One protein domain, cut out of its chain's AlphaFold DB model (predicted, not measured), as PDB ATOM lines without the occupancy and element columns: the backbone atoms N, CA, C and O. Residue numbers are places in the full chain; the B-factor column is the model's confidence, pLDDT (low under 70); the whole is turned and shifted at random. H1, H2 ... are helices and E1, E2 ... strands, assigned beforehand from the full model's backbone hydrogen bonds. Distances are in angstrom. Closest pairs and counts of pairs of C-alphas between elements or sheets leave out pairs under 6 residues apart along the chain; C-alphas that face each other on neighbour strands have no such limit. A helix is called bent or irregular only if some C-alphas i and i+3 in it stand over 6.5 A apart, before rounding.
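What this domain is: This is residues 3 to 171 of the 173 residues of an uncharacterized protein of Desulfovibrio sp (UniProt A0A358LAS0). A twisted sheet of seven strands forms the core, with helices over both of its faces, in three layers: the arms H1a and H1b of a bent helix and H4 on one face, H5 and H6 on the other. H2 lies beside the strands, near one end of E3, and short H3 grazes the sheet. The sheet is antiparallel throughout, in the order E1 E2 E3 E7 E6 E5 E4. The printed part has 169 residues, with six named helices and seven named strands in the order H1 H2 E1 H3 E2 E3 H4 E4 E5 E6 E7 H5 H6, and its class is mixed, helices and strands. It is compact and rounded, with a radius of gyration of the C-alphas of 14.9 A and spans of 39 by 38 by 31 A.

Where its parts are: H1, residues 3 to 27, was assigned as one helix by its hydrogen bonds but is bent, with C-alphas 17 and 20 at 7.4 A. Its arm H1a, residues 3 to 17, is 22.8 A long and starts with C-alpha 3 at (-70.813, 57.816, 175.243); its arm H1b is residues 20 to 27. H2, residues 29 to 39, spans 15.2 A. E1 is residues 48 to 50, H3 residues 62 to 65 and E2 residues 69 to 73. E3, residues 78 to 85, is 22.4 A long, and H4, residues 88 to 98, 15.2 A. E4 is residues 103 to 105 and E5 residues 108 to 112. E6, residues 116 to 122, is 19.8 A long, and E7, residues 132 to 139, 22.3 A, starting with C-alpha 132 at (-56.195, 30.615, 178.981). H5, residues 145 to 159, spans 20.0 A and is irregular, with C-alphas 151 and 154 at 7.3 A. H6, residues 164 to 169, ends with C-alpha 169 at (-51.920, 41.076, 199.416).

How they stand to each other: In the sheet E3 and E7 are antiparallel neighbours at 164 degrees, with N 81 and O 136 at 2.9 A. On the other side of E3 is E2, with which it forms a hairpin, N 71 and O 80 being 2.9 A apart. E1, an edge strand, is the neighbour of E2, with N 49 and O 72 at 2.8 A. E4 E5 E6 E7 form a meander, each strand the antiparallel neighbour of the one before; N 135 and O 119 are 2.7 A apart, N 120 and O 109 2.8 A, and N 103 and O 110 2.8 A. H4 is over E6 and E5 at a height over the sheet of 9.1 A and runs along the strands, at 21 degrees to E5 on the local plane; the closest C-alphas of H4 and E5 are those of Ser 92 and Leu 109, 6.6 A. H5, on the opposite face, is over E3 and E7 at 7.6 A and slantwise to the strands; its closest C-alphas to E7 are Ile 148 and Asp 139, 5.8 A. H5 and H6 form a helical hairpin and touch, with C-alphas 146 and 168 at 6.7 A and a shallow tilt of 27 degrees, opposite ways. H1a and H1b are about perpendicular, at 87 degrees. H1b and H3 only just touch, with 3 pairs of C-alphas within 8 A, the closest Val 22 and Met 64 at 6.0 A. Every O i to N i+4 pair is within hydrogen-bond range in H1b, H2, H4 and H6, against 7 of 11 in H1a and 7 of 11 in H5; H3 is too short for such a pair.

The domain as a whole: The two C-alphas farthest apart are those of Gly 56 and Glu 170, 42.4 A. The printed part has no cut. The link from E1 to H3, with 11 residues, is long. The mean pLDDT of the printed part is 70.3; it is under 70 at residues 3 to 29, 52 to 67, 113 to 115, 129 and 164 to 171.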
ATOM      1  N   LYS A   3     -70.960  59.186 175.785       34.12
ATOM      2  CA  LYS A   3     -70.813  57.816 175.243       34.12
ATOM      3  C   LYS A   3     -69.774  57.676 174.117       34.12
ATOM      4  O   LYS A   3     -69.256  56.590 173.913       34.12
ATOM      5  N   LEU A   4     -69.481  58.756 173.387       29.94
ATOM      6  CA  LEU A   4     -68.579  58.712 172.228       29.94
ATOM      7  C   LEU A   4     -67.098  58.743 172.640       29.94
ATOM      8  O   LEU A   4     -66.269  58.138 171.976       29.94
ATOM      9  N   TYR A   5     -66.776  59.409 173.753       35.78
ATOM     10  CA  TYR A   5     -65.404  59.511 174.260       35.78
ATOM     11  C   TYR A   5     -64.944  58.230 174.970       35.78
ATOM     12  O   TYR A   5     -63.789  57.846 174.820       35.78
ATOM     13  N   SER A   6     -65.860  57.531 175.648       38.62
ATOM     14  CA  SER A   6     -65.582  56.240 176.298       38.62
ATOM     15  C   SER A   6     -65.248  55.142 175.275       38.62
ATOM     16  O   SER A   6     -64.255  54.446 175.432       38.62
ATOM     17  N   GLY A   7     -65.956  55.074 174.136       38.56
ATOM     18  CA  GLY A   7     -65.612  54.141 173.050       38.56
ATOM     19  C   GLY A   7     -64.279  54.440 172.343       38.56
ATOM     20  O   GLY A   7     -63.635  53.529 171.834       38.56
ATOM     21  N   ILE A   8     -63.839  55.705 172.325       39.84
ATOM     22  CA  ILE A   8     -62.543  56.107 171.750       39.84
ATOM     23  C   ILE A   8     -61.389  55.770 172.709       39.84
ATOM     24  O   ILE A   8     -60.346  55.301 172.258       39.84
ATOM     25  N   LEU A   9     -61.585  55.946 174.021       43.16
ATOM     26  CA  LEU A   9     -60.631  55.515 175.052       43.16
ATOM     27  C   LEU A   9     -60.526  53.983 175.122       43.16
ATOM     28  O   LEU A   9     -59.414  53.460 175.165       43.16
ATOM     29  N   PHE A  10     -61.660  53.281 175.011       45.78
ATOM     30  CA  PHE A  10     -61.731  51.823 174.866       45.78
ATOM     31  C   PHE A  10     -60.908  51.348 173.654       45.78
ATOM     32  O   PHE A  10     -60.128  50.413 173.772       45.78
ATOM     33  N   GLY A  11     -60.980  52.037 172.509       44.12
ATOM     34  CA  GLY A  11     -60.216  51.675 171.307       44.12
ATOM     35  C   GLY A  11     -58.710  51.976 171.358       44.12
ATOM     36  O   GLY A  11     -57.925  51.232 170.774       44.12
ATOM     37  N   LEU A  12     -58.289  53.042 172.048       41.62
ATOM     38  CA  LEU A  12     -56.879  53.468 172.112       41.62
ATOM     39  C   LEU A  12     -56.042  52.639 173.092       41.62
ATOM     40  O   LEU A  12     -54.899  52.318 172.785       41.62
ATOM     41  N   ALA A  13     -56.622  52.259 174.232       44.53
ATOM     42  CA  ALA A  13     -56.032  51.325 175.190       44.53
ATOM     43  C   ALA A  13     -55.705  49.970 174.544       44.53
ATOM     44  O   ALA A  13     -54.609  49.432 174.680       44.53
ATOM     45  N   LEU A  14     -56.660  49.454 173.775       49.66
ATOM     46  CA  LEU A  14     -56.553  48.179 173.084       49.66
ATOM     47  C   LEU A  14     -55.516  48.220 171.946       49.66
ATOM     48  O   LEU A  14     -54.851  47.228 171.694       49.66
ATOM     49  N   ALA A  15     -55.283  49.363 171.297       43.47
ATOM     50  CA  ALA A  15     -54.387  49.449 170.139       43.47
ATOM     51  C   ALA A  15     -52.908  49.078 170.413       43.47
ATOM     52  O   ALA A  15     -52.200  48.738 169.466       43.47
ATOM     53  N   PHE A  16     -52.444  49.116 171.670       44.88
ATOM     54  CA  PHE A  16     -51.043  48.833 172.027       44.88
ATOM     55  C   PHE A  16     -50.803  47.416 172.582       44.88
ATOM     56  O   PHE A  16     -49.723  46.873 172.382       44.88
ATOM     57  N   ILE A  17     -51.803  46.792 173.216       49.66
ATOM     58  CA  ILE A  17     -51.691  45.464 173.869       49.66
ATOM     59  C   ILE A  17     -52.130  44.322 172.930       49.66
ATOM     60  O   ILE A  17     -51.688  43.181 173.023       49.66
ATOM     61  N   VAL A  18     -53.024  44.635 171.997       49.53
ATOM     62  CA  VAL A  18     -53.804  43.674 171.212       49.53
ATOM     63  C   VAL A  18     -53.131  43.070 169.963       49.53
ATOM     64  O   VAL A  18     -53.603  42.003 169.551       49.53
ATOM     65  N   PRO A  19     -52.048  43.624 169.366       49.75
ATOM     66  CA  PRO A  19     -51.480  43.077 168.129       49.75
ATOM     67  C   PRO A  19     -51.108  41.590 168.198       49.75
ATOM     68  O   PRO A  19     -51.383  40.869 167.242       49.75
ATOM     69  N   LEU A  20     -50.568  41.108 169.329       49.56
ATOM     70  CA  LEU A  20     -50.276  39.679 169.500       49.56
ATOM     71  C   LEU A  20     -51.568  38.855 169.534       49.56
ATOM     72  O   LEU A  20     -51.734  37.924 168.754       49.56
ATOM     73  N   SER A  21     -52.524  39.222 170.391       49.44
ATOM     74  CA  SER A  21     -53.767  38.456 170.552       49.44
ATOM     75  C   SER A  21     -54.622  38.386 169.277       49.44
ATOM     76  O   SER A  21     -55.256  37.364 169.034       49.44
ATOM     77  N   VAL A  22     -54.617  39.434 168.441       48.03
ATOM     78  CA  VAL A  22     -55.370  39.468 167.176       48.03
ATOM     79  C   VAL A  22     -54.679  38.672 166.074       48.03
ATOM     80  O   VAL A  22     -55.371  37.956 165.358       48.03
ATOM     81  N   ALA A  23     -53.347  38.718 165.976       49.19
ATOM     82  CA  ALA A  23     -52.611  37.875 165.031       49.19
ATOM     83  C   ALA A  23     -52.859  36.381 165.314       49.19
ATOM     84  O   ALA A  23     -53.224  35.632 164.410       49.19
ATOM     85  N   TYR A  24     -52.803  35.975 166.589       53.00
ATOM     86  CA  TYR A  24     -53.133  34.605 166.992       53.00
ATOM     87  C   TYR A  24     -54.622  34.261 166.805       53.00
ATOM     88  O   TYR A  24     -54.945  33.133 166.442       53.00
ATOM     89  N   ALA A  25     -55.548  35.203 167.024       49.84
ATOM     90  CA  ALA A  25     -56.985  34.955 166.867       49.84
ATOM     91  C   ALA A  25     -57.433  34.827 165.398       49.84
ATOM     92  O   ALA A  25     -58.343  34.046 165.111       49.84
ATOM     93  N   GLU A  26     -56.809  35.561 164.469       53.03
ATOM     94  CA  GLU A  26     -57.070  35.416 163.030       53.03
ATOM     95  C   GLU A  26     -56.519  34.093 162.482       53.03
ATOM     96  O   GLU A  26     -57.210  33.415 161.718       53.03
ATOM     97  N   GLU A  27     -55.329  33.676 162.926       56.41
ATOM     98  CA  GLU A  27     -54.740  32.376 162.579       56.41
ATOM     99  C   GLU A  27     -55.502  31.194 163.214       56.41
ATOM    100  O   GLU A  27     -55.595  30.122 162.613       56.41
ATOM    101  N   ALA A  28     -56.126  31.400 164.381       61.59
ATOM    102  CA  ALA A  28     -56.866  30.389 165.145       61.59
ATOM    103  C   ALA A  28     -58.389  30.638 165.173       61.59
ATOM    104  O   ALA A  28     -59.059  30.428 166.192       61.59
ATOM    105  N   ARG A  29     -58.978  31.090 164.058       67.88
ATOM    106  CA  ARG A  29     -60.410  31.445 163.978       67.88
ATOM    107  C   ARG A  29     -61.352  30.318 164.423       67.88
ATOM    108  O   ARG A  29     -62.279  30.559 165.196       67.88
ATOM    109  N   ASP A  30     -61.082  29.083 164.004       71.12
ATOM    110  CA  ASP A  30     -61.875  27.911 164.405       71.12
ATOM    111  C   ASP A  30     -61.792  27.643 165.918       71.12
ATOM    112  O   ASP A  30     -62.783  27.264 166.557       71.12
ATOM    113  N   GLU A  31     -60.621  27.873 166.517       71.75
ATOM    114  CA  GLU A  31     -60.398  27.717 167.955       71.75
ATOM    115  C   GLU A  31     -61.086  28.832 168.746       71.75
ATOM    116  O   GLU A  31     -61.674  28.581 169.803       71.75
ATOM    117  N   THR A  32     -61.097  30.045 168.197       71.94
ATOM    118  CA  THR A  32     -61.826  31.200 168.725       71.94
ATOM    119  C   THR A  32     -63.337  30.948 168.727       71.94
ATOM    120  O   THR A  32     -64.003  31.132 169.750       71.94
ATOM    121  N   ASP A  33     -63.897  30.423 167.636       75.69
ATOM    122  CA  ASP A  33     -65.316  30.055 167.564       75.69
ATOM    123  C   ASP A  33     -65.663  28.887 168.502       75.69
ATOM    124  O   ASP A  33     -66.751  28.831 169.092       75.69
ATOM    125  N   ALA A  34     -64.750  27.928 168.673       77.12
ATOM    126  CA  ALA A  34     -64.898  26.857 169.656       77.12
ATOM    127  C   ALA A  34     -64.872  27.395 171.098       77.12
ATOM    128  O   ALA A  34     -65.705  26.992 171.920       77.12
ATOM    129  N   PHE A  35     -63.976  28.339 171.401       79.62
ATOM    130  CA  PHE A  35     -63.927  29.050 172.676       79.62
ATOM    131  C   PHE A  35     -65.253  29.769 172.941       79.62
ATOM    132  O   PHE A  35     -65.908  29.505 173.953       79.62
ATOM    133  N   LYS A  36     -65.724  30.589 171.995       76.75
ATOM    134  CA  LYS A  36     -66.997  31.307 172.114       76.75
ATOM    135  C   LYS A  36     -68.157  30.362 172.392       76.75
ATOM    136  O   LYS A  36     -68.867  30.552 173.373       76.75
ATOM    137  N   ARG A  37     -68.315  29.280 171.626       79.62
ATOM    138  CA  ARG A  37     -69.380  28.287 171.871       79.62
ATOM    139  C   ARG A  37     -69.310  27.665 173.270       79.62
ATOM    140  O   ARG A  37     -70.340  27.443 173.906       79.62
ATOM    141  N   LYS A  38     -68.103  27.406 173.777       78.25
ATOM    142  CA  LYS A  38     -67.881  26.791 175.095       78.25
ATOM    143  C   LYS A  38     -68.141  27.745 176.270       78.25
ATOM    144  O   LYS A  38     -68.524  27.278 177.352       78.25
ATOM    145  N   TYR A  39     -67.925  29.047 176.078       75.69
ATOM    146  CA  TYR A  39     -67.912  30.041 177.158       75.69
ATOM    147  C   TYR A  39     -69.022  31.109 177.071       75.69
ATOM    148  O   TYR A  39     -69.375  31.656 178.109       75.69
ATOM    149  N   LEU A  40     -69.670  31.325 175.917       71.81
ATOM    150  CA  LEU A  40     -70.879  32.169 175.780       71.81
ATOM    151  C   LEU A  40     -72.115  31.581 176.477       71.81
ATOM    152  O   LEU A  40     -73.102  32.273 176.692       71.81
ATOM    153  N   THR A  41     -72.078  30.294 176.820       70.38
ATOM    154  CA  THR A  41     -73.157  29.607 177.546       70.38
ATOM    155  C   THR A  41     -73.119  29.853 179.055       70.38
ATOM    156  O   THR A  41     -73.982  29.362 179.780       70.38
ATOM    157  N   VAL A  42     -72.113  30.577 179.550       76.19
ATOM    158  CA  VAL A  42     -71.978  30.909 180.968       76.19
ATOM    159  C   VAL A  42     -72.974  32.013 181.324       76.19
ATOM    160  O   VAL A  42     -72.971  33.082 180.724       76.19
ATOM    161  N   THR A  43     -73.832  31.757 182.312       84.00
ATOM    162  CA  THR A  43     -74.768  32.764 182.821       84.00
ATOM    163  C   THR A  43     -73.994  33.883 183.529       84.00
ATOM    164  O   THR A  43     -73.218  33.572 184.437       84.00
ATOM    165  N   PRO A  44     -74.196  35.160 183.157       86.25
ATOM    166  CA  PRO A  44     -73.565  36.280 183.847       86.25
ATOM    167  C   PRO A  44     -73.975  36.332 185.328       86.25
ATOM    168  O   PRO A  44     -75.102  35.949 185.665       86.25
ATOM    169  N   PRO A  45     -73.108  36.829 186.223       88.06
ATOM    170  CA  PRO A  45     -73.498  37.097 187.600       88.06
ATOM    171  C   PRO A  45     -74.490  38.271 187.664       88.06
ATOM    172  O   PRO A  45     -74.619  39.056 186.727       88.06
ATOM    173  N   THR A  46     -75.202  38.414 188.785       89.06
ATOM    174  CA  THR A  46     -76.156  39.516 188.981       89.06
ATOM    175  C   THR A  46     -75.496  40.877 188.754       89.06
ATOM    176  O   THR A  46     -74.413  41.140 189.270       89.06
ATOM    177  N   GLY A  47     -76.172  41.749 188.000       85.50
ATOM    178  CA  GLY A  47     -75.668  43.081 187.657       85.50
ATOM    179  C   GLY A  47     -74.680  43.104 186.488       85.50
ATOM    180  O   GLY A  47     -74.146  44.167 186.198       85.50
ATOM    181  N   TRP A  48     -74.446  41.968 185.824       88.19
ATOM    182  CA  TRP A  48     -73.665  41.875 184.595       88.19
ATOM    183  C   TRP A  48     -74.526  41.363 183.445       88.19
ATOM    184  O   TRP A  48     -75.363  40.477 183.614       88.19
ATOM    185  N   GLU A  49     -74.278  41.889 182.253       84.62
ATOM    186  CA  GLU A  49     -74.969  41.517 181.024       84.62
ATOM    187  C   GLU A  49     -73.947  41.241 179.923       84.62
ATOM    188  O   GLU A  49     -72.910  41.897 179.839       84.62
ATOM    189  N   ILE A  50     -74.233  40.255 179.070       79.69
ATOM    190  CA  ILE A  50     -73.440  40.034 177.857       79.69
ATOM    191  C   ILE A  50     -73.850  41.094 176.842       79.69
ATOM    192  O   ILE A  50     -75.023  41.168 176.456       79.69
ATOM    193  N   GLU A  51     -72.883  41.873 176.372       72.94
ATOM    194  CA  GLU A  51     -73.122  42.805 175.283       72.94
ATOM    195  C   GLU A  51     -73.309  42.011 173.987       72.94
ATOM    196  O   GLU A  51     -72.397  41.350 173.480       72.94
ATOM    197  N   LYS A  52     -74.537  42.022 173.456       62.38
ATOM    198  CA  LYS A  52     -74.833  41.400 172.165       62.38
ATOM    199  C   LYS A  52     -74.145  42.225 171.085       62.38
ATOM    200  O   LYS A  52     -74.569  43.344 170.813       62.38
ATOM    201  N   GLN A  53     -73.115  41.652 170.471       56.34
ATOM    202  CA  GLN A  53     -72.382  42.245 169.354       56.34
ATOM    203  C   GLN A  53     -73.363  42.569 168.221       56.34
ATOM    204  O   GLN A  53     -73.792  41.691 167.475       56.34
ATOM    205  N   SER A  54     -73.796  43.828 168.142       40.03
ATOM    206  CA  SER A  54     -74.590  44.318 167.021       40.03
ATOM    207  C   SER A  54     -73.626  44.735 165.914       40.03
ATOM    208  O   SER A  54     -72.668  45.468 166.144       40.03
ATOM    209  N   SER A  55     -73.857  44.200 164.720       38.78
ATOM    210  CA  SER A  55     -72.963  44.168 163.560       38.78
ATOM    211  C   SER A  55     -72.687  45.532 162.893       38.78
ATOM    212  O   SER A  55     -72.757  45.627 161.669       38.78
ATOM    213  N   GLY A  56     -72.444  46.617 163.636       37.94
ATOM    214  CA  GLY A  56     -72.414  47.945 163.008       37.94
ATOM    215  C   GLY A  56     -71.834  49.139 163.764       37.94
ATOM    216  O   GLY A  56     -71.873  50.231 163.202       37.94
ATOM    217  N   ALA A  57     -71.284  49.005 164.974       37.47
ATOM    218  CA  ALA A  57     -70.680  50.147 165.669       37.47
ATOM    219  C   ALA A  57     -69.180  49.931 165.938       37.47
ATOM    220  O   ALA A  57     -68.806  49.044 166.692       37.47
ATOM    221  N   ALA A  58     -68.361  50.816 165.348       38.53
ATOM    222  CA  ALA A  58     -66.922  51.041 165.563       38.53
ATOM    223  C   ALA A  58     -65.928  50.093 164.850       38.53
ATOM    224  O   ALA A  58     -65.281  49.246 165.460       38.53
ATOM    225  N   GLY A  59     -65.717  50.344 163.550       37.34
ATOM    226  CA  GLY A  59     -64.768  49.665 162.647       37.34
ATOM    227  C   GLY A  59     -63.264  49.837 162.929       37.34
ATOM    228  O   GLY A  59     -62.480  49.890 161.991       37.34
ATOM    229  N   PHE A  60     -62.854  49.916 164.194       37.41
ATOM    230  CA  PHE A  60     -61.449  49.757 164.605       37.41
ATOM    231  C   PHE A  60     -61.290  48.775 165.782       37.41
ATOM    232  O   PHE A  60     -60.212  48.242 166.003       37.41
ATOM    233  N   MET A  61     -62.379  48.463 166.497       43.47
ATOM    234  CA  MET A  61     -62.405  47.500 167.613       43.47
ATOM    235  C   MET A  61     -62.989  46.142 167.201       43.47
ATOM    236  O   MET A  61     -63.051  45.214 168.004       43.47
ATOM    237  N   THR A  62     -63.419  46.028 165.943       46.56
ATOM    238  CA  THR A  62     -64.133  44.871 165.407       46.56
ATOM    239  C   THR A  62     -63.301  43.596 165.489       46.56
ATOM    240  O   THR A  62     -63.817  42.621 165.991       46.56
ATOM    241  N   GLY A  63     -62.001  43.577 165.174       45.59
ATOM    242  CA  GLY A  63     -61.226  42.318 165.171       45.59
ATOM    243  C   GLY A  63     -61.092  41.614 166.537       45.59
ATOM    244  O   GLY A  63     -61.269  40.400 166.647       45.59
ATOM    245  N   MET A  64     -60.824  42.369 167.609       48.47
ATOM    246  CA  MET A  64     -60.652  41.798 168.954       48.47
ATOM    247  C   MET A  64     -61.996  41.548 169.656       48.47
ATOM    248  O   MET A  64     -62.165  40.555 170.366       48.47
ATOM    249  N   LEU A  65     -62.992  42.409 169.431       51.66
ATOM    250  CA  LEU A  65     -64.348  42.162 169.922       51.66
ATOM    251  C   LEU A  65     -64.977  40.977 169.170       51.66
ATOM    252  O   LEU A  65     -65.551  40.091 169.803       51.66
ATOM    253  N   ASP A  66     -64.760  40.853 167.862       55.38
ATOM    254  CA  ASP A  66     -65.236  39.728 167.047       55.38
ATOM    255  C   ASP A  66     -64.570  38.398 167.418       55.38
ATOM    256  O   ASP A  66     -65.105  37.346 167.070       55.38
ATOM    257  N   SER A  67     -63.482  38.401 168.195       61.06
ATOM    258  CA  SER A  67     -62.834  37.196 168.743       61.06
ATOM    259  C   SER A  67     -63.077  36.987 170.248       61.06
ATOM    260  O   SER A  67     -63.036  35.852 170.724       61.06
ATOM    261  N   GLY A  68     -63.453  38.029 170.995       71.69
ATOM    262  CA  GLY A  68     -63.737  37.963 172.431       71.69
ATOM    263  C   GLY A  68     -65.218  37.833 172.821       71.69
ATOM    264  O   GLY A  68     -66.122  37.806 171.981       71.69
ATOM    265  N   ILE A  69     -65.465  37.746 174.131       78.50
ATOM    266  CA  ILE A  69     -66.789  37.870 174.764       78.50
ATOM    267  C   ILE A  69     -66.790  39.138 175.616       78.50
ATOM    268  O   ILE A  69     -65.872  39.339 176.408       78.50
ATOM    269  N   VAL A  70     -67.825  39.965 175.480       81.56
ATOM    270  CA  VAL A  70     -67.924  41.258 176.168       81.56
ATOM    271  C   VAL A  70     -69.022  41.206 177.222       81.56
ATOM    272  O   VAL A  70     -70.166  40.857 176.921       81.56
ATOM    273  N   TYR A  71     -68.666  41.566 178.450       83.69
ATOM    274  CA  TYR A  71     -69.592  41.736 179.561       83.69
ATOM    275  C   TYR A  71     -69.575  43.185 180.028       83.69
ATOM    276  O   TYR A  71     -68.509  43.765 180.226       83.69
ATOM    277  N   VAL A  72     -70.756  43.743 180.263       84.19
ATOM    278  CA  VAL A  72     -70.944  45.095 180.799       84.19
ATOM    279  C   VAL A  72     -71.697  45.022 182.116       84.19
ATOM    280  O   VAL A  72     -72.574  44.172 182.298       84.19
ATOM    281  N   ARG A  73     -71.359  45.900 183.058       82.50
ATOM    282  CA  ARG A  73     -72.048  45.971 184.345       82.50
ATOM    283  C   ARG A  73     -73.226  46.948 184.259       82.50
ATOM    284  O   ARG A  73     -73.065  48.119 183.914       82.50
ATOM    285  N   THR A  74     -74.429  46.463 184.568       79.69
ATOM    286  CA  THR A  74     -75.690  47.199 184.403       79.69
ATOM    287  C   THR A  74     -75.665  48.518 185.178       79.69
ATOM    288  O   THR A  74     -75.422  48.542 186.383       79.69
ATOM    289  N   GLY A  75     -75.971  49.620 184.486       76.75
ATOM    290  CA  GLY A  75     -76.071  50.951 185.092       76.75
ATOM    291  C   GLY A  75     -74.736  51.646 185.378       76.75
ATOM    292  O   GLY A  75     -74.762  52.711 185.984       76.75
ATOM    293  N   THR A  76     -73.613  51.080 184.926       77.88
ATOM    294  CA  THR A  76     -72.255  51.624 185.121       77.88
ATOM    295  C   THR A  76     -71.509  51.762 183.792       77.88
ATOM    296  O   THR A  76     -71.992  51.288 182.759       77.88
ATOM    297  N   MET A  77     -70.331  52.388 183.815       72.31
ATOM    298  CA  MET A  77     -69.385  52.421 182.683       72.31
ATOM    299  C   MET A  77     -68.287  51.341 182.784       72.31
ATOM    300  O   MET A  77     -67.229  51.476 182.173       72.31
ATOM    301  N   SER A  78     -68.520  50.267 183.546       80.81
ATOM    302  CA  SER A  78     -67.546  49.189 183.761       80.81
ATOM    303  C   SER A  78     -67.792  48.004 182.818       80.81
ATOM    304  O   SER A  78     -68.937  47.598 182.582       80.81
ATOM    305  N   GLY A  79     -66.714  47.401 182.315       83.75
ATOM    306  CA  GLY A  79     -66.781  46.290 181.372       83.75
ATOM    307  C   GLY A  79     -65.591  45.343 181.461       83.75
ATOM    308  O   GLY A  79     -64.513  45.700 181.934       83.75
ATOM    309  N   VAL A  80     -65.804  44.110 181.003       85.38
ATOM    310  CA  VAL A  80     -64.761  43.092 180.869       85.38
ATOM    311  C   VAL A  80     -64.830  42.479 179.482       85.38
ATOM    312  O   VAL A  80     -65.864  41.941 179.078       85.38
ATOM    313  N   VAL A  81     -63.705  42.512 178.775       83.56
ATOM    314  CA  VAL A  81     -63.508  41.772 177.527       83.56
ATOM    315  C   VAL A  81     -62.697  40.521 177.823       83.56
ATOM    316  O   VAL A  81     -61.675  40.581 178.500       83.56
ATOM    317  N   ILE A  82     -63.166  39.381 177.326       84.19
ATOM    318  CA  ILE A  82     -62.515  38.083 177.502       84.19
ATOM    319  C   ILE A  82     -62.070  37.579 176.134       84.19
ATOM    320  O   ILE A  82     -62.907  37.170 175.326       84.19
ATOM    321  N   CYS A  83     -60.765  37.580 175.893       79.00
ATOM    322  CA  CYS A  83     -60.152  37.087 174.664       79.00
ATOM    323  C   CYS A  83     -59.504  35.722 174.922       79.00
ATOM    324  O   CYS A  83     -58.839  35.561 175.949       79.00
ATOM    325  N   PRO A  84     -59.680  34.724 174.039       77.94
ATOM    326  CA  PRO A  84     -58.972  33.459 174.181       77.94
ATOM    327  C   PRO A  84     -57.458  33.675 174.102       77.94
ATOM    328  O   PRO A  84     -56.978  34.504 173.334       77.94
ATOM    329  N   VAL A  85     -56.713  32.903 174.890       78.06
ATOM    330  CA  VAL A  85     -55.255  32.805 174.806       78.06
ATOM    331  C   VAL A  85     -54.904  31.342 174.588       78.06
ATOM    332  O   VAL A  85     -55.207  30.490 175.428       78.06
ATOM    333  N   PHE A  86     -54.271  31.050 173.462       75.31
ATOM    334  CA  PHE A  86     -53.751  29.726 173.144       75.31
ATOM    335  C   PHE A  86     -52.269  29.689 173.501       75.31
ATOM    336  O   PHE A  86     -51.576  30.688 173.331       75.31
ATOM    337  N   ASN A  87     -51.800  28.559 174.029       77.31
ATOM    338  CA  ASN A  87     -50.416  28.411 174.487       77.31
ATOM    339  C   ASN A  87     -50.022  29.436 175.573       77.31
ATOM    340  O   ASN A  87     -49.080  30.216 175.448       77.31
ATOM    341  N   LEU A  88     -50.796  29.429 176.662       79.62
ATOM    342  CA  LEU A  88     -50.742  30.429 177.731       79.62
ATOM    343  C   LEU A  88     -49.339  30.640 178.310       79.62
ATOM    344  O   LEU A  88     -48.988  31.773 178.626       79.62
ATOM    345  N   ASP A  89     -48.565  29.571 178.492       80.25
ATOM    346  CA  ASP A  89     -47.263  29.661 179.156       80.25
ATOM    347  C   ASP A  89     -46.237  30.421 178.292       80.25
ATOM    348  O   ASP A  89     -45.489  31.234 178.835       80.25
ATOM    349  N   GLU A  90     -46.253  30.214 176.969       80.25
ATOM    350  CA  GLU A  90     -45.393  30.919 176.006       80.25
ATOM    351  C   GLU A  90     -45.775  32.399 175.923       80.25
ATOM    352  O   GLU A  90     -44.951  33.263 176.216       80.25
ATOM    353  N   LEU A  91     -47.058  32.695 175.689       74.44
ATOM    354  CA  LEU A  91     -47.531  34.079 175.597       74.44
ATOM    355  C   LEU A  91     -47.328  34.853 176.913       74.44
ATOM    356  O   LEU A  91     -47.010  36.040 176.916       74.44
ATOM    357  N   SER A  92     -47.462  34.175 178.059       75.62
ATOM    358  CA  SER A  92     -47.186  34.781 179.369       75.62
ATOM    359  C   SER A  92     -45.704  35.054 179.610       75.62
ATOM    360  O   SER A  92     -45.371  35.899 180.445       75.62
ATOM    361  N   ALA A  93     -44.803  34.306 178.971       77.88
ATOM    362  CA  ALA A  93     -43.372  34.578 179.028       77.88
ATOM    363  C   ALA A  93     -43.034  35.795 178.161       77.88
ATOM    364  O   ALA A  93     -42.462  36.751 178.680       77.88
ATOM    365  N   GLU A  94     -43.492  35.804 176.908       76.25
ATOM    366  CA  GLU A  94     -43.284  36.915 175.970       76.25
ATOM    367  C   GLU A  94     -43.822  38.241 176.514       76.25
ATOM    368  O   GLU A  94     -43.119  39.250 176.527       76.25
ATOM    369  N   TRP A  95     -45.048  38.244 177.047       73.50
ATOM    370  CA  TRP A  95     -45.616  39.452 177.642       73.50
ATOM    371  C   TRP A  95     -44.800  39.902 178.858       73.50
ATOM    372  O   TRP A  95     -44.481  41.078 178.981       73.50
ATOM    373  N   LYS A  96     -44.373  38.996 179.747       74.81
ATOM    374  CA  LYS A  96     -43.565  39.403 180.909       74.81
ATOM    375  C   LYS A  96     -42.237  40.066 180.504       74.81
ATOM    376  O   LYS A  96     -41.754  40.928 181.238       74.81
ATOM    377  N   GLU A  97     -41.654  39.672 179.375       75.81
ATOM    378  CA  GLU A  97     -40.470  40.330 178.813       75.81
ATOM    379  C   GLU A  97     -40.796  41.707 178.218       75.81
ATOM    380  O   GLU A  97     -40.039  42.654 178.431       75.81
ATOM    381  N   ALA A  98     -41.925  41.830 177.513       70.50
ATOM    382  CA  ALA A  98     -42.364  43.075 176.885       70.50
ATOM    383  C   ALA A  98     -42.868  44.130 177.889       70.50
ATOM    384  O   ALA A  98     -42.646  45.320 177.687       70.50
ATOM    385  N   GLU A  99     -43.504  43.700 178.983       72.00
ATOM    386  CA  GLU A  99     -44.119  44.556 180.003       72.00
ATOM    387  C   GLU A  99     -43.542  44.221 181.389       72.00
ATOM    388  O   GLU A  99     -44.136  43.453 182.164       72.00
ATOM    389  N   PRO A 100     -42.369  44.780 181.741       71.94
ATOM    390  CA  PRO A 100     -41.663  44.456 182.979       71.94
ATOM    391  C   PRO A 100     -42.475  44.743 184.244       71.94
ATOM    392  O   PRO A 100     -42.295  44.034 185.239       71.94
ATOM    393  N   ASP A 101     -43.386  45.715 184.181       75.25
ATOM    394  CA  ASP A 101     -44.244  46.152 185.289       75.25
ATOM    395  C   ASP A 101     -45.415  45.198 185.570       75.25
ATOM    396  O   ASP A 101     -46.089  45.314 186.592       75.25
ATOM    397  N   SER A 102     -45.640  44.200 184.710       78.81
ATOM    398  CA  SER A 102     -46.561  43.106 185.024       78.81
ATOM    399  C   SER A 102     -46.059  42.291 186.225       78.81
ATOM    400  O   SER A 102     -44.859  42.175 186.470       78.81
ATOM    401  N   PHE A 103     -46.938  41.647 186.979       78.12
ATOM    402  CA  PHE A 103     -46.542  40.743 188.058       78.12
ATOM    403  C   PHE A 103     -47.285  39.411 187.969       78.12
ATOM    404  O   PHE A 103     -48.327  39.289 187.326       78.12
ATOM    405  N   ARG A 104     -46.707  38.372 188.581       77.00
ATOM    406  CA  ARG A 104     -47.275  37.019 188.577       77.00
ATOM    407  C   ARG A 104     -47.937  36.717 189.915       77.00
ATOM    408  O   ARG A 104     -47.298  36.873 190.948       77.00
ATOM    409  N   SER A 105     -49.170  36.220 189.863       76.50
ATOM    410  CA  SER A 105     -49.910  35.651 190.996       76.50
ATOM    411  C   SER A 105     -50.287  34.218 190.633       76.50
ATOM    412  O   SER A 105     -51.162  33.981 189.794       76.50
ATOM    413  N   GLY A 106     -49.565  33.242 191.186       79.00
ATOM    414  CA  GLY A 106     -49.675  31.847 190.761       79.00
ATOM    415  C   GLY A 106     -49.416  31.685 189.254       79.00
ATOM    416  O   GLY A 106     -48.348  32.033 188.753       79.00
ATOM    417  N   ARG A 107     -50.405  31.152 188.520       79.62
ATOM    418  CA  ARG A 107     -50.365  31.009 187.046       79.62
ATOM    419  C   ARG A 107     -50.950  32.204 186.285       79.62
ATOM    420  O   ARG A 107     -51.092  32.120 185.070       79.62
ATOM    421  N   CYS A 108     -51.325  33.274 186.979       83.44
ATOM    422  CA  CYS A 108     -51.872  34.468 186.348       83.44
ATOM    423  C   CYS A 108     -50.772  35.516 186.159       83.44
ATOM    424  O   CYS A 108     -49.951  35.713 187.059       83.44
ATOM    425  N   LEU A 109     -50.773  36.196 185.012       83.31
ATOM    426  CA  LEU A 109     -49.982  37.405 184.781       83.31
ATOM    427  C   LEU A 109     -50.924  38.605 184.822       83.31
ATOM    428  O   LEU A 109     -51.967  38.580 184.172       83.31
ATOM    429  N   ILE A 110     -50.578  39.620 185.606       82.88
ATOM    430  CA  ILE A 110     -51.419  40.788 185.858       82.88
ATOM    431  C   ILE A 110     -50.630  42.040 185.505       82.88
ATOM    432  O   ILE A 110     -49.473  42.172 185.899       82.88
ATOM    433  N   GLN A 111     -51.261  42.966 184.796       80.06
ATOM    434  CA  GLN A 111     -50.740  44.305 184.552       80.06
ATOM    435  C   GLN A 111     -51.799  45.315 184.989       80.06
ATOM    436  O   GLN A 111     -52.907  45.336 184.450       80.06
ATOM    437  N   GLY A 112     -51.465  46.097 186.016       73.25
ATOM    438  CA  GLY A 112     -52.317  47.152 186.556       73.25
ATOM    439  C   GLY A 112     -52.030  48.503 185.903       73.25
ATOM    440  O   GLY A 112     -50.888  48.821 185.577       73.25
ATOM    441  N   GLY A 113     -53.080  49.297 185.724       66.88
ATOM    442  CA  GLY A 113     -53.036  50.713 185.373       66.88
ATOM    443  C   GLY A 113     -54.170  51.459 186.083       66.88
ATOM    444  O   GLY A 113     -55.030  50.835 186.700       66.88
ATOM    445  N   ASN A 114     -54.187  52.793 185.992       61.19
ATOM    446  CA  ASN A 114     -55.121  53.623 186.772       61.19
ATOM    447  C   ASN A 114     -56.605  53.291 186.524       61.19
ATOM    448  O   ASN A 114     -57.377  53.258 187.474       61.19
ATOM    449  N   ASP A 115     -56.978  52.995 185.274       67.88
ATOM    450  CA  ASP A 115     -58.384  52.804 184.870       67.88
ATOM    451  C   ASP A 115     -58.638  51.434 184.208       67.88
ATOM    452  O   ASP A 115     -59.736  51.142 183.724       67.88
ATOM    453  N   MET A 116     -57.602  50.594 184.133       76.19
ATOM    454  CA  MET A 116     -57.624  49.344 183.381       76.19
ATOM    455  C   MET A 116     -56.703  48.311 184.007       76.19
ATOM    456  O   MET A 116     -55.577  48.620 184.392       76.19
ATOM    457  N   ILE A 117     -57.165  47.068 184.033       83.25
ATOM    458  CA  ILE A 117     -56.370  45.931 184.472       83.25
ATOM    459  C   ILE A 117     -56.451  44.829 183.438       83.25
ATOM    460  O   ILE A 117     -57.525  44.475 182.951       83.25
ATOM    461  N   LEU A 118     -55.293  44.259 183.146       85.31
ATOM    462  CA  LEU A 118     -55.150  43.120 182.265       85.31
ATOM    463  C   LEU A 118     -54.773  41.905 183.096       85.31
ATOM    464  O   LEU A 118     -53.869  41.970 183.929       85.31
ATOM    465  N   ILE A 119     -55.454  40.789 182.859       86.31
ATOM    466  CA  ILE A 119     -55.148  39.515 183.505       86.31
ATOM    467  C   ILE A 119     -55.074  38.441 182.437       86.31
ATOM    468  O   ILE A 119     -56.074  38.148 181.791       86.31
ATOM    469  N   MET A 120     -53.933  37.782 182.291       86.00
ATOM    470  CA  MET A 120     -53.878  36.482 181.631       86.00
ATOM    471  C   MET A 120     -54.013  35.386 182.666       86.00
ATOM    472  O   MET A 120     -53.260  35.352 183.639       86.00
ATOM    473  N   ALA A 121     -54.962  34.478 182.458       87.50
ATOM    474  CA  ALA A 121     -55.224  33.412 183.409       87.50
ATOM    475  C   ALA A 121     -55.669  32.108 182.730       87.50
ATOM    476  O   ALA A 121     -56.346  32.135 181.696       87.50
ATOM    477  N   PRO A 122     -55.355  30.948 183.337       87.69
ATOM    478  CA  PRO A 122     -55.859  29.662 182.876       87.69
ATOM    479  C   PRO A 122     -57.371  29.544 183.101       87.69
ATOM    480  O   PRO A 122     -57.923  30.017 184.101       87.69
ATOM    481  N   LEU A 123     -58.050  28.852 182.187       87.00
ATOM    482  CA  LEU A 123     -59.499  28.654 182.245       87.00
ATOM    483  C   LEU A 123     -59.870  27.367 182.987       87.00
ATOM    484  O   LEU A 123     -59.349  26.297 182.682       87.00
ATOM    485  N   LYS A 124     -60.882  27.419 183.866       85.69
ATOM    486  CA  LYS A 124     -61.367  26.249 184.634       85.69
ATOM    487  C   LYS A 124     -61.753  25.062 183.756       85.69
ATOM    488  O   LYS A 124     -61.569  23.909 184.133       85.69
ATOM    489  N   LYS A 125     -62.373  25.337 182.603       81.19
ATOM    490  CA  LYS A 125     -62.865  24.286 181.700       81.19
ATOM    491  C   LYS A 125     -61.768  23.749 180.772       81.19
ATOM    492  O   LYS A 125     -62.080  22.875 179.955       81.19
ATOM    493  N   ASP A 126     -60.533  24.250 180.840       79.62
ATOM    494  CA  ASP A 126     -59.398  23.649 180.144       79.62
ATOM    495  C   ASP A 126     -58.629  22.692 181.065       79.62
ATOM    496  O   ASP A 126     -57.832  23.093 181.906       79.62
ATOM    497  N   LYS A 127     -58.864  21.388 180.884       73.31
ATOM    498  CA  LYS A 127     -58.265  20.339 181.726       73.31
ATOM    499  C   LYS A 127     -56.760  20.175 181.515       73.31
ATOM    500  O   LYS A 127     -56.105  19.607 182.381       73.31
ATOM    501  N   LYS A 128     -56.230  20.610 180.366       74.69
ATOM    502  CA  LYS A 128     -54.791  20.549 180.080       74.69
ATOM    503  C   LYS A 128     -54.054  21.785 180.599       74.69
ATOM    504  O   LYS A 128     -52.838  21.731 180.739       74.69
ATOM    505  N   GLY A 129     -54.777  22.868 180.900       68.19
ATOM    506  CA  GLY A 129     -54.212  24.135 181.362       68.19
ATOM    507  C   GLY A 129     -53.220  24.753 180.374       68.19
ATOM    508  O   GLY A 129     -52.312  25.454 180.814       68.19
ATOM    509  N   GLN A 130     -53.368  24.431 179.086       73.19
ATOM    510  CA  GLN A 130     -52.551  24.928 177.975       73.19
ATOM    511  C   GLN A 130     -53.173  26.188 177.363       73.19
ATOM    512  O   GLN A 130     -52.469  27.012 176.787       73.19
ATOM    513  N   ASN A 131     -54.487  26.349 177.532       77.88
ATOM    514  CA  ASN A 131     -55.251  27.481 177.046       77.88
ATOM    515  C   ASN A 131     -55.760  28.317 178.224       77.88
ATOM    516  O   ASN A 131     -56.203  27.808 179.262       77.88
ATOM    517  N   GLY A 132     -55.725  29.624 178.035       85.50
ATOM    518  CA  GLY A 132     -56.195  30.615 178.981       85.50
ATOM    519  C   GLY A 132     -57.120  31.619 178.318       85.50
ATOM    520  O   GLY A 132     -57.638  31.415 177.218       85.50
ATOM    521  N   ALA A 133     -57.325  32.719 179.017       85.88
ATOM    522  CA  ALA A 133     -57.894  33.915 178.444       85.88
ATOM    523  C   ALA A 133     -57.158  35.138 178.976       85.88
ATOM    524  O   ALA A 133     -56.658  35.137 180.105       85.88
ATOM    525  N   MET A 134     -57.140  36.173 178.149       85.44
ATOM    526  CA  MET A 134     -56.835  37.527 178.557       85.44
ATOM    527  C   MET A 134     -58.151  38.205 178.938       85.44
ATOM    528  O   MET A 134     -59.097  38.248 178.149       85.44
ATOM    529  N   PHE A 135     -58.207  38.710 180.161       87.19
ATOM    530  CA  PHE A 135     -59.289  39.514 180.699       87.19
ATOM    531  C   PHE A 135     -58.829  40.961 180.692       87.19
ATOM    532  O   PHE A 135     -57.849  41.302 181.350       87.19
ATOM    533  N   ILE A 136     -59.543  41.794 179.953       84.62
ATOM    534  CA  ILE A 136     -59.325  43.233 179.894       84.62
ATOM    535  C   ILE A 136     -60.453  43.865 180.689       84.62
ATOM    536  O   ILE A 136     -61.611  43.788 180.283       84.62
ATOM    537  N   ILE A 137     -60.122  44.414 181.849       86.44
ATOM    538  CA  ILE A 137     -61.075  44.932 182.824       86.44
ATOM    539  C   ILE A 137     -60.944  46.446 182.832       86.44
ATOM    540  O   ILE A 137     -59.856  46.968 183.056       86.44
ATOM    541  N   MET A 138     -62.052  47.142 182.614       82.06
ATOM    542  CA  MET A 138     -62.120  48.597 182.674       82.06
ATOM    543  C   MET A 138     -63.245  49.006 183.612       82.06
ATOM    544  O   MET A 138     -64.342  48.442 183.563       82.06
ATOM    545  N   ASP A 139     -62.982  49.990 184.458       82.31
ATOM    546  CA  ASP A 139     -63.978  50.512 185.385       82.31
ATOM    547  C   ASP A 139     -63.718  51.997 185.657       82.31
ATOM    548  O   ASP A 139     -62.962  52.353 186.556       82.31
ATOM    549  N   GLU A 140     -64.368  52.867 184.873       75.12
ATOM    550  CA  GLU A 140     -64.235  54.333 184.978       75.12
ATOM    551  C   GLU A 140     -64.722  54.896 186.335       75.12
ATOM    552  O   GLU A 140     -64.486  56.063 186.648       75.12
ATOM    553  N   GLU A 141     -65.442  54.101 187.136       76.62
ATOM    554  CA  GLU A 141     -65.987  54.501 188.443       76.62
ATOM    555  C   GLU A 141     -65.134  54.001 189.627       76.62
ATOM    556  O   GLU A 141     -65.410  54.303 190.806       76.62
ATOM    557  N   ALA A 142     -64.104  53.205 189.345       78.75
ATOM    558  CA  ALA A 142     -63.146  52.767 190.340       78.75
ATOM    559  C   ALA A 142     -62.124  53.875 190.640       78.75
ATOM    560  O   ALA A 142     -61.753  54.662 189.780       78.75
ATOM    561  N   SER A 143     -61.705  53.959 191.902       77.00
ATOM    562  CA  SER A 143     -60.702  54.922 192.374       77.00
ATOM    563  C   SER A 143     -59.273  54.390 192.277       77.00
ATOM    564  O   SER A 143     -58.329  55.167 192.381       77.00
ATOM    565  N   ASP A 144     -59.135  53.072 192.163       80.69
ATOM    566  CA  ASP A 144     -57.893  52.322 192.272       80.69
ATOM    567  C   ASP A 144     -58.091  50.907 191.714       80.69
ATOM    568  O   ASP A 144     -59.218  50.428 191.534       80.69
ATOM    569  N   ALA A 145     -56.974  50.228 191.464       79.31
ATOM    570  CA  ALA A 145     -56.950  48.924 190.832       79.31
ATOM    571  C   ALA A 145     -57.556  47.805 191.705       79.31
ATOM    572  O   ALA A 145     -58.174  46.867 191.191       79.31
ATOM    573  N   GLU A 146     -57.463  47.922 193.033       80.75
ATOM    574  CA  GLU A 146     -58.132  47.008 193.962       80.75
ATOM    575  C   GLU A 146     -59.649  47.012 193.726       80.75
ATOM    576  O   GLU A 146     -60.257  45.952 193.546       80.75
ATOM    577  N   LYS A 147     -60.266  48.194 193.655       84.00
ATOM    578  CA  LYS A 147     -61.705  48.335 193.425       84.00
ATOM    579  C   LYS A 147     -62.126  47.824 192.043       84.00
ATOM    580  O   LYS A 147     -63.170  47.172 191.945       84.00
ATOM    581  N   ILE A 148     -61.307  48.044 191.007       85.25
ATOM    582  CA  ILE A 148     -61.524  47.472 189.663       85.25
ATOM    583  C   ILE A 148     -61.610  45.939 189.757       85.25
ATOM    584  O   ILE A 148     -62.584  45.328 189.302       85.25
ATOM    585  N   LEU A 149     -60.621  45.297 190.391       85.44
ATOM    586  CA  LEU A 149     -60.589  43.841 190.522       85.44
ATOM    587  C   LEU A 149     -61.748  43.313 191.374       85.44
ATOM    588  O   LEU A 149     -62.349  42.296 191.021       85.44
ATOM    589  N   GLN A 150     -62.083  43.983 192.482       85.50
ATOM    590  CA  GLN A 150     -63.190  43.584 193.356       85.50
ATOM    591  C   GLN A 150     -64.522  43.575 192.596       85.50
ATOM    592  O   GLN A 150     -65.304  42.629 192.722       85.50
ATOM    593  N   ASN A 151     -64.758  44.592 191.764       87.31
ATOM    594  CA  ASN A 151     -65.955  44.694 190.937       87.31
ATOM    595  C   ASN A 151     -66.018  43.597 189.863       87.31
ATOM    596  O   ASN A 151     -67.087  43.024 189.636       87.31
ATOM    597  N   ALA A 152     -64.887  43.270 189.232       88.12
ATOM    598  CA  ALA A 152     -64.801  42.248 188.188       88.12
ATOM    599  C   ALA A 152     -64.748  40.804 188.722       88.12
ATOM    600  O   ALA A 152     -65.034  39.857 187.983       88.12
ATOM    601  N   LEU A 153     -64.423  40.605 190.003       88.88
ATOM    602  CA  LEU A 153     -64.205  39.282 190.591       88.88
ATOM    603  C   LEU A 153     -65.334  38.273 190.370       88.88
ATOM    604  O   LEU A 153     -65.033  37.123 190.030       88.88
ATOM    605  N   PRO A 154     -66.621  38.627 190.568       89.12
ATOM    606  CA  PRO A 154     -67.699  37.666 190.381       89.12
ATOM    607  C   PRO A 154     -67.705  37.094 188.963       89.12
ATOM    608  O   PRO A 154     -67.974  35.908 188.789       89.12
ATOM    609  N   LEU A 155     -67.354  37.915 187.968       89.06
ATOM    610  CA  LEU A 155     -67.244  37.497 186.579       89.06
ATOM    611  C   LEU A 155     -65.979  36.661 186.345       89.06
ATOM    612  O   LEU A 155     -66.079  35.571 185.786       89.06
ATOM    613  N   LEU A 156     -64.811  37.101 186.830       88.56
ATOM    614  CA  LEU A 156     -63.549  36.350 186.715       88.56
ATOM    615  C   LEU A 156     -63.685  34.923 187.267       88.56
ATOM    616  O   LEU A 156     -63.301  33.953 186.609       88.56
ATOM    617  N   ARG A 157     -64.342  34.772 188.426       88.38
ATOM    618  CA  ARG A 157     -64.594  33.474 189.076       88.38
ATOM    619  C   ARG A 157     -65.468  32.524 188.260       88.38
ATOM    620  O   ARG A 157     -65.474  31.327 188.557       88.38
ATOM    621  N   LEU A 158     -66.184  32.983 187.236       87.50
ATOM    622  CA  LEU A 158     -66.896  32.081 186.327       87.50
ATOM    623  C   LEU A 158     -65.950  31.363 185.360       87.50
ATOM    624  O   LEU A 158     -66.215  30.223 184.971       87.50
ATOM    625  N   PHE A 159     -64.829  31.994 185.012       87.25
ATOM    626  CA  PHE A 159     -63.905  31.504 183.990       87.25
ATOM    627  C   PHE A 159     -62.619  30.929 184.571       87.25
ATOM    628  O   PHE A 159     -62.075  29.986 183.996       87.25
ATOM    629  N   THR A 160     -62.155  31.439 185.713       86.56
ATOM    630  CA  THR A 160     -60.824  31.145 186.261       86.56
ATOM    631  C   THR A 160     -60.891  30.803 187.747       86.56
ATOM    632  O   THR A 160     -61.808  31.205 188.468       86.56
ATOM    633  N   HIS A 161     -59.909  30.045 188.236       82.12
ATOM    634  CA  HIS A 161     -59.699  29.849 189.676       82.12
ATOM    635  C   HIS A 161     -59.014  31.055 190.341       82.12
ATOM    636  O   HIS A 161     -58.519  30.918 191.453       82.12
ATOM    637  N   PHE A 162     -58.973  32.207 189.665       74.88
ATOM    638  CA  PHE A 162     -58.342  33.414 190.172       74.88
ATOM    639  C   PHE A 162     -58.982  33.845 191.492       74.88
ATOM    640  O   PHE A 162     -60.212  33.947 191.599       74.88
ATOM    641  N   ASP A 163     -58.133  34.107 192.480       70.56
ATOM    642  CA  ASP A 163     -58.538  34.679 193.750       70.56
ATOM    643  C   ASP A 163     -57.788  35.989 193.987       70.56
ATOM    644  O   ASP A 163     -56.566  36.044 193.880       70.56
ATOM    645  N   LEU A 164     -58.531  37.052 194.305       64.81
ATOM    646  CA  LEU A 164     -57.960  38.383 194.542       64.81
ATOM    647  C   LEU A 164     -57.028  38.431 195.743       64.81
ATOM    648  O   LEU A 164     -56.206  39.341 195.826       64.81
ATOM    649  N   SER A 165     -57.203  37.504 196.685       62.94
ATOM    650  CA  SER A 165     -56.432  37.468 197.920       62.94
ATOM    651  C   SER A 165     -54.930  37.409 197.628       62.94
ATOM    652  O   SER A 165     -54.179  38.168 198.222       62.94
ATOM    653  N   GLU A 166     -54.489  36.623 196.644       57.28
ATOM    654  CA  GLU A 166     -53.072  36.548 196.263       57.28
ATOM    655  C   GLU A 166     -52.572  37.818 195.548       57.28
ATOM    656  O   GLU A 166     -51.441  38.242 195.771       57.28
ATOM    657  N   ALA A 167     -53.413  38.467 194.736       55.03
ATOM    658  CA  ALA A 167     -53.017  39.618 193.922       55.03
ATOM    659  C   ALA A 167     -52.972  40.945 194.706       55.03
ATOM    660  O   ALA A 167     -52.060  41.744 194.506       55.03
ATOM    661  N   ILE A 168     -53.931  41.178 195.612       55.56
ATOM    662  CA  ILE A 168     -53.993  42.400 196.435       55.56
ATOM    663  C   ILE A 168     -52.982  42.349 197.588       55.56
ATOM    664  O   ILE A 168     -52.363  43.366 197.900       55.56
ATOM    665  N   LEU A 169     -52.779  41.185 198.224       47.75
ATOM    666  CA  LEU A 169     -51.920  41.076 199.416       47.75
ATOM    667  C   LEU A 169     -50.438  41.369 199.138       47.75
ATOM    668  O   LEU A 169     -49.704  41.692 200.071       47.75
ATOM    669  N   GLU A 170     -49.992  41.298 197.883       53.06
ATOM    670  CA  GLU A 170     -48.627  41.679 197.515       53.06
ATOM    671  C   GLU A 170     -48.444  43.193 197.305       53.06
ATOM    672  O   GLU A 170     -47.304  43.635 197.167       53.06
ATOM    673  N   GLY A 171     -49.521  43.996 197.303       52.88
ATOM    674  CA  GLY A 171     -49.459  45.453 197.116       52.88
ATOM    675  C   GLY A 171     -48.953  45.882 195.733       52.88
ATOM    676  O   GLY A 171     -48.304  46.918 195.617       52.88
TER     677      GLY A 171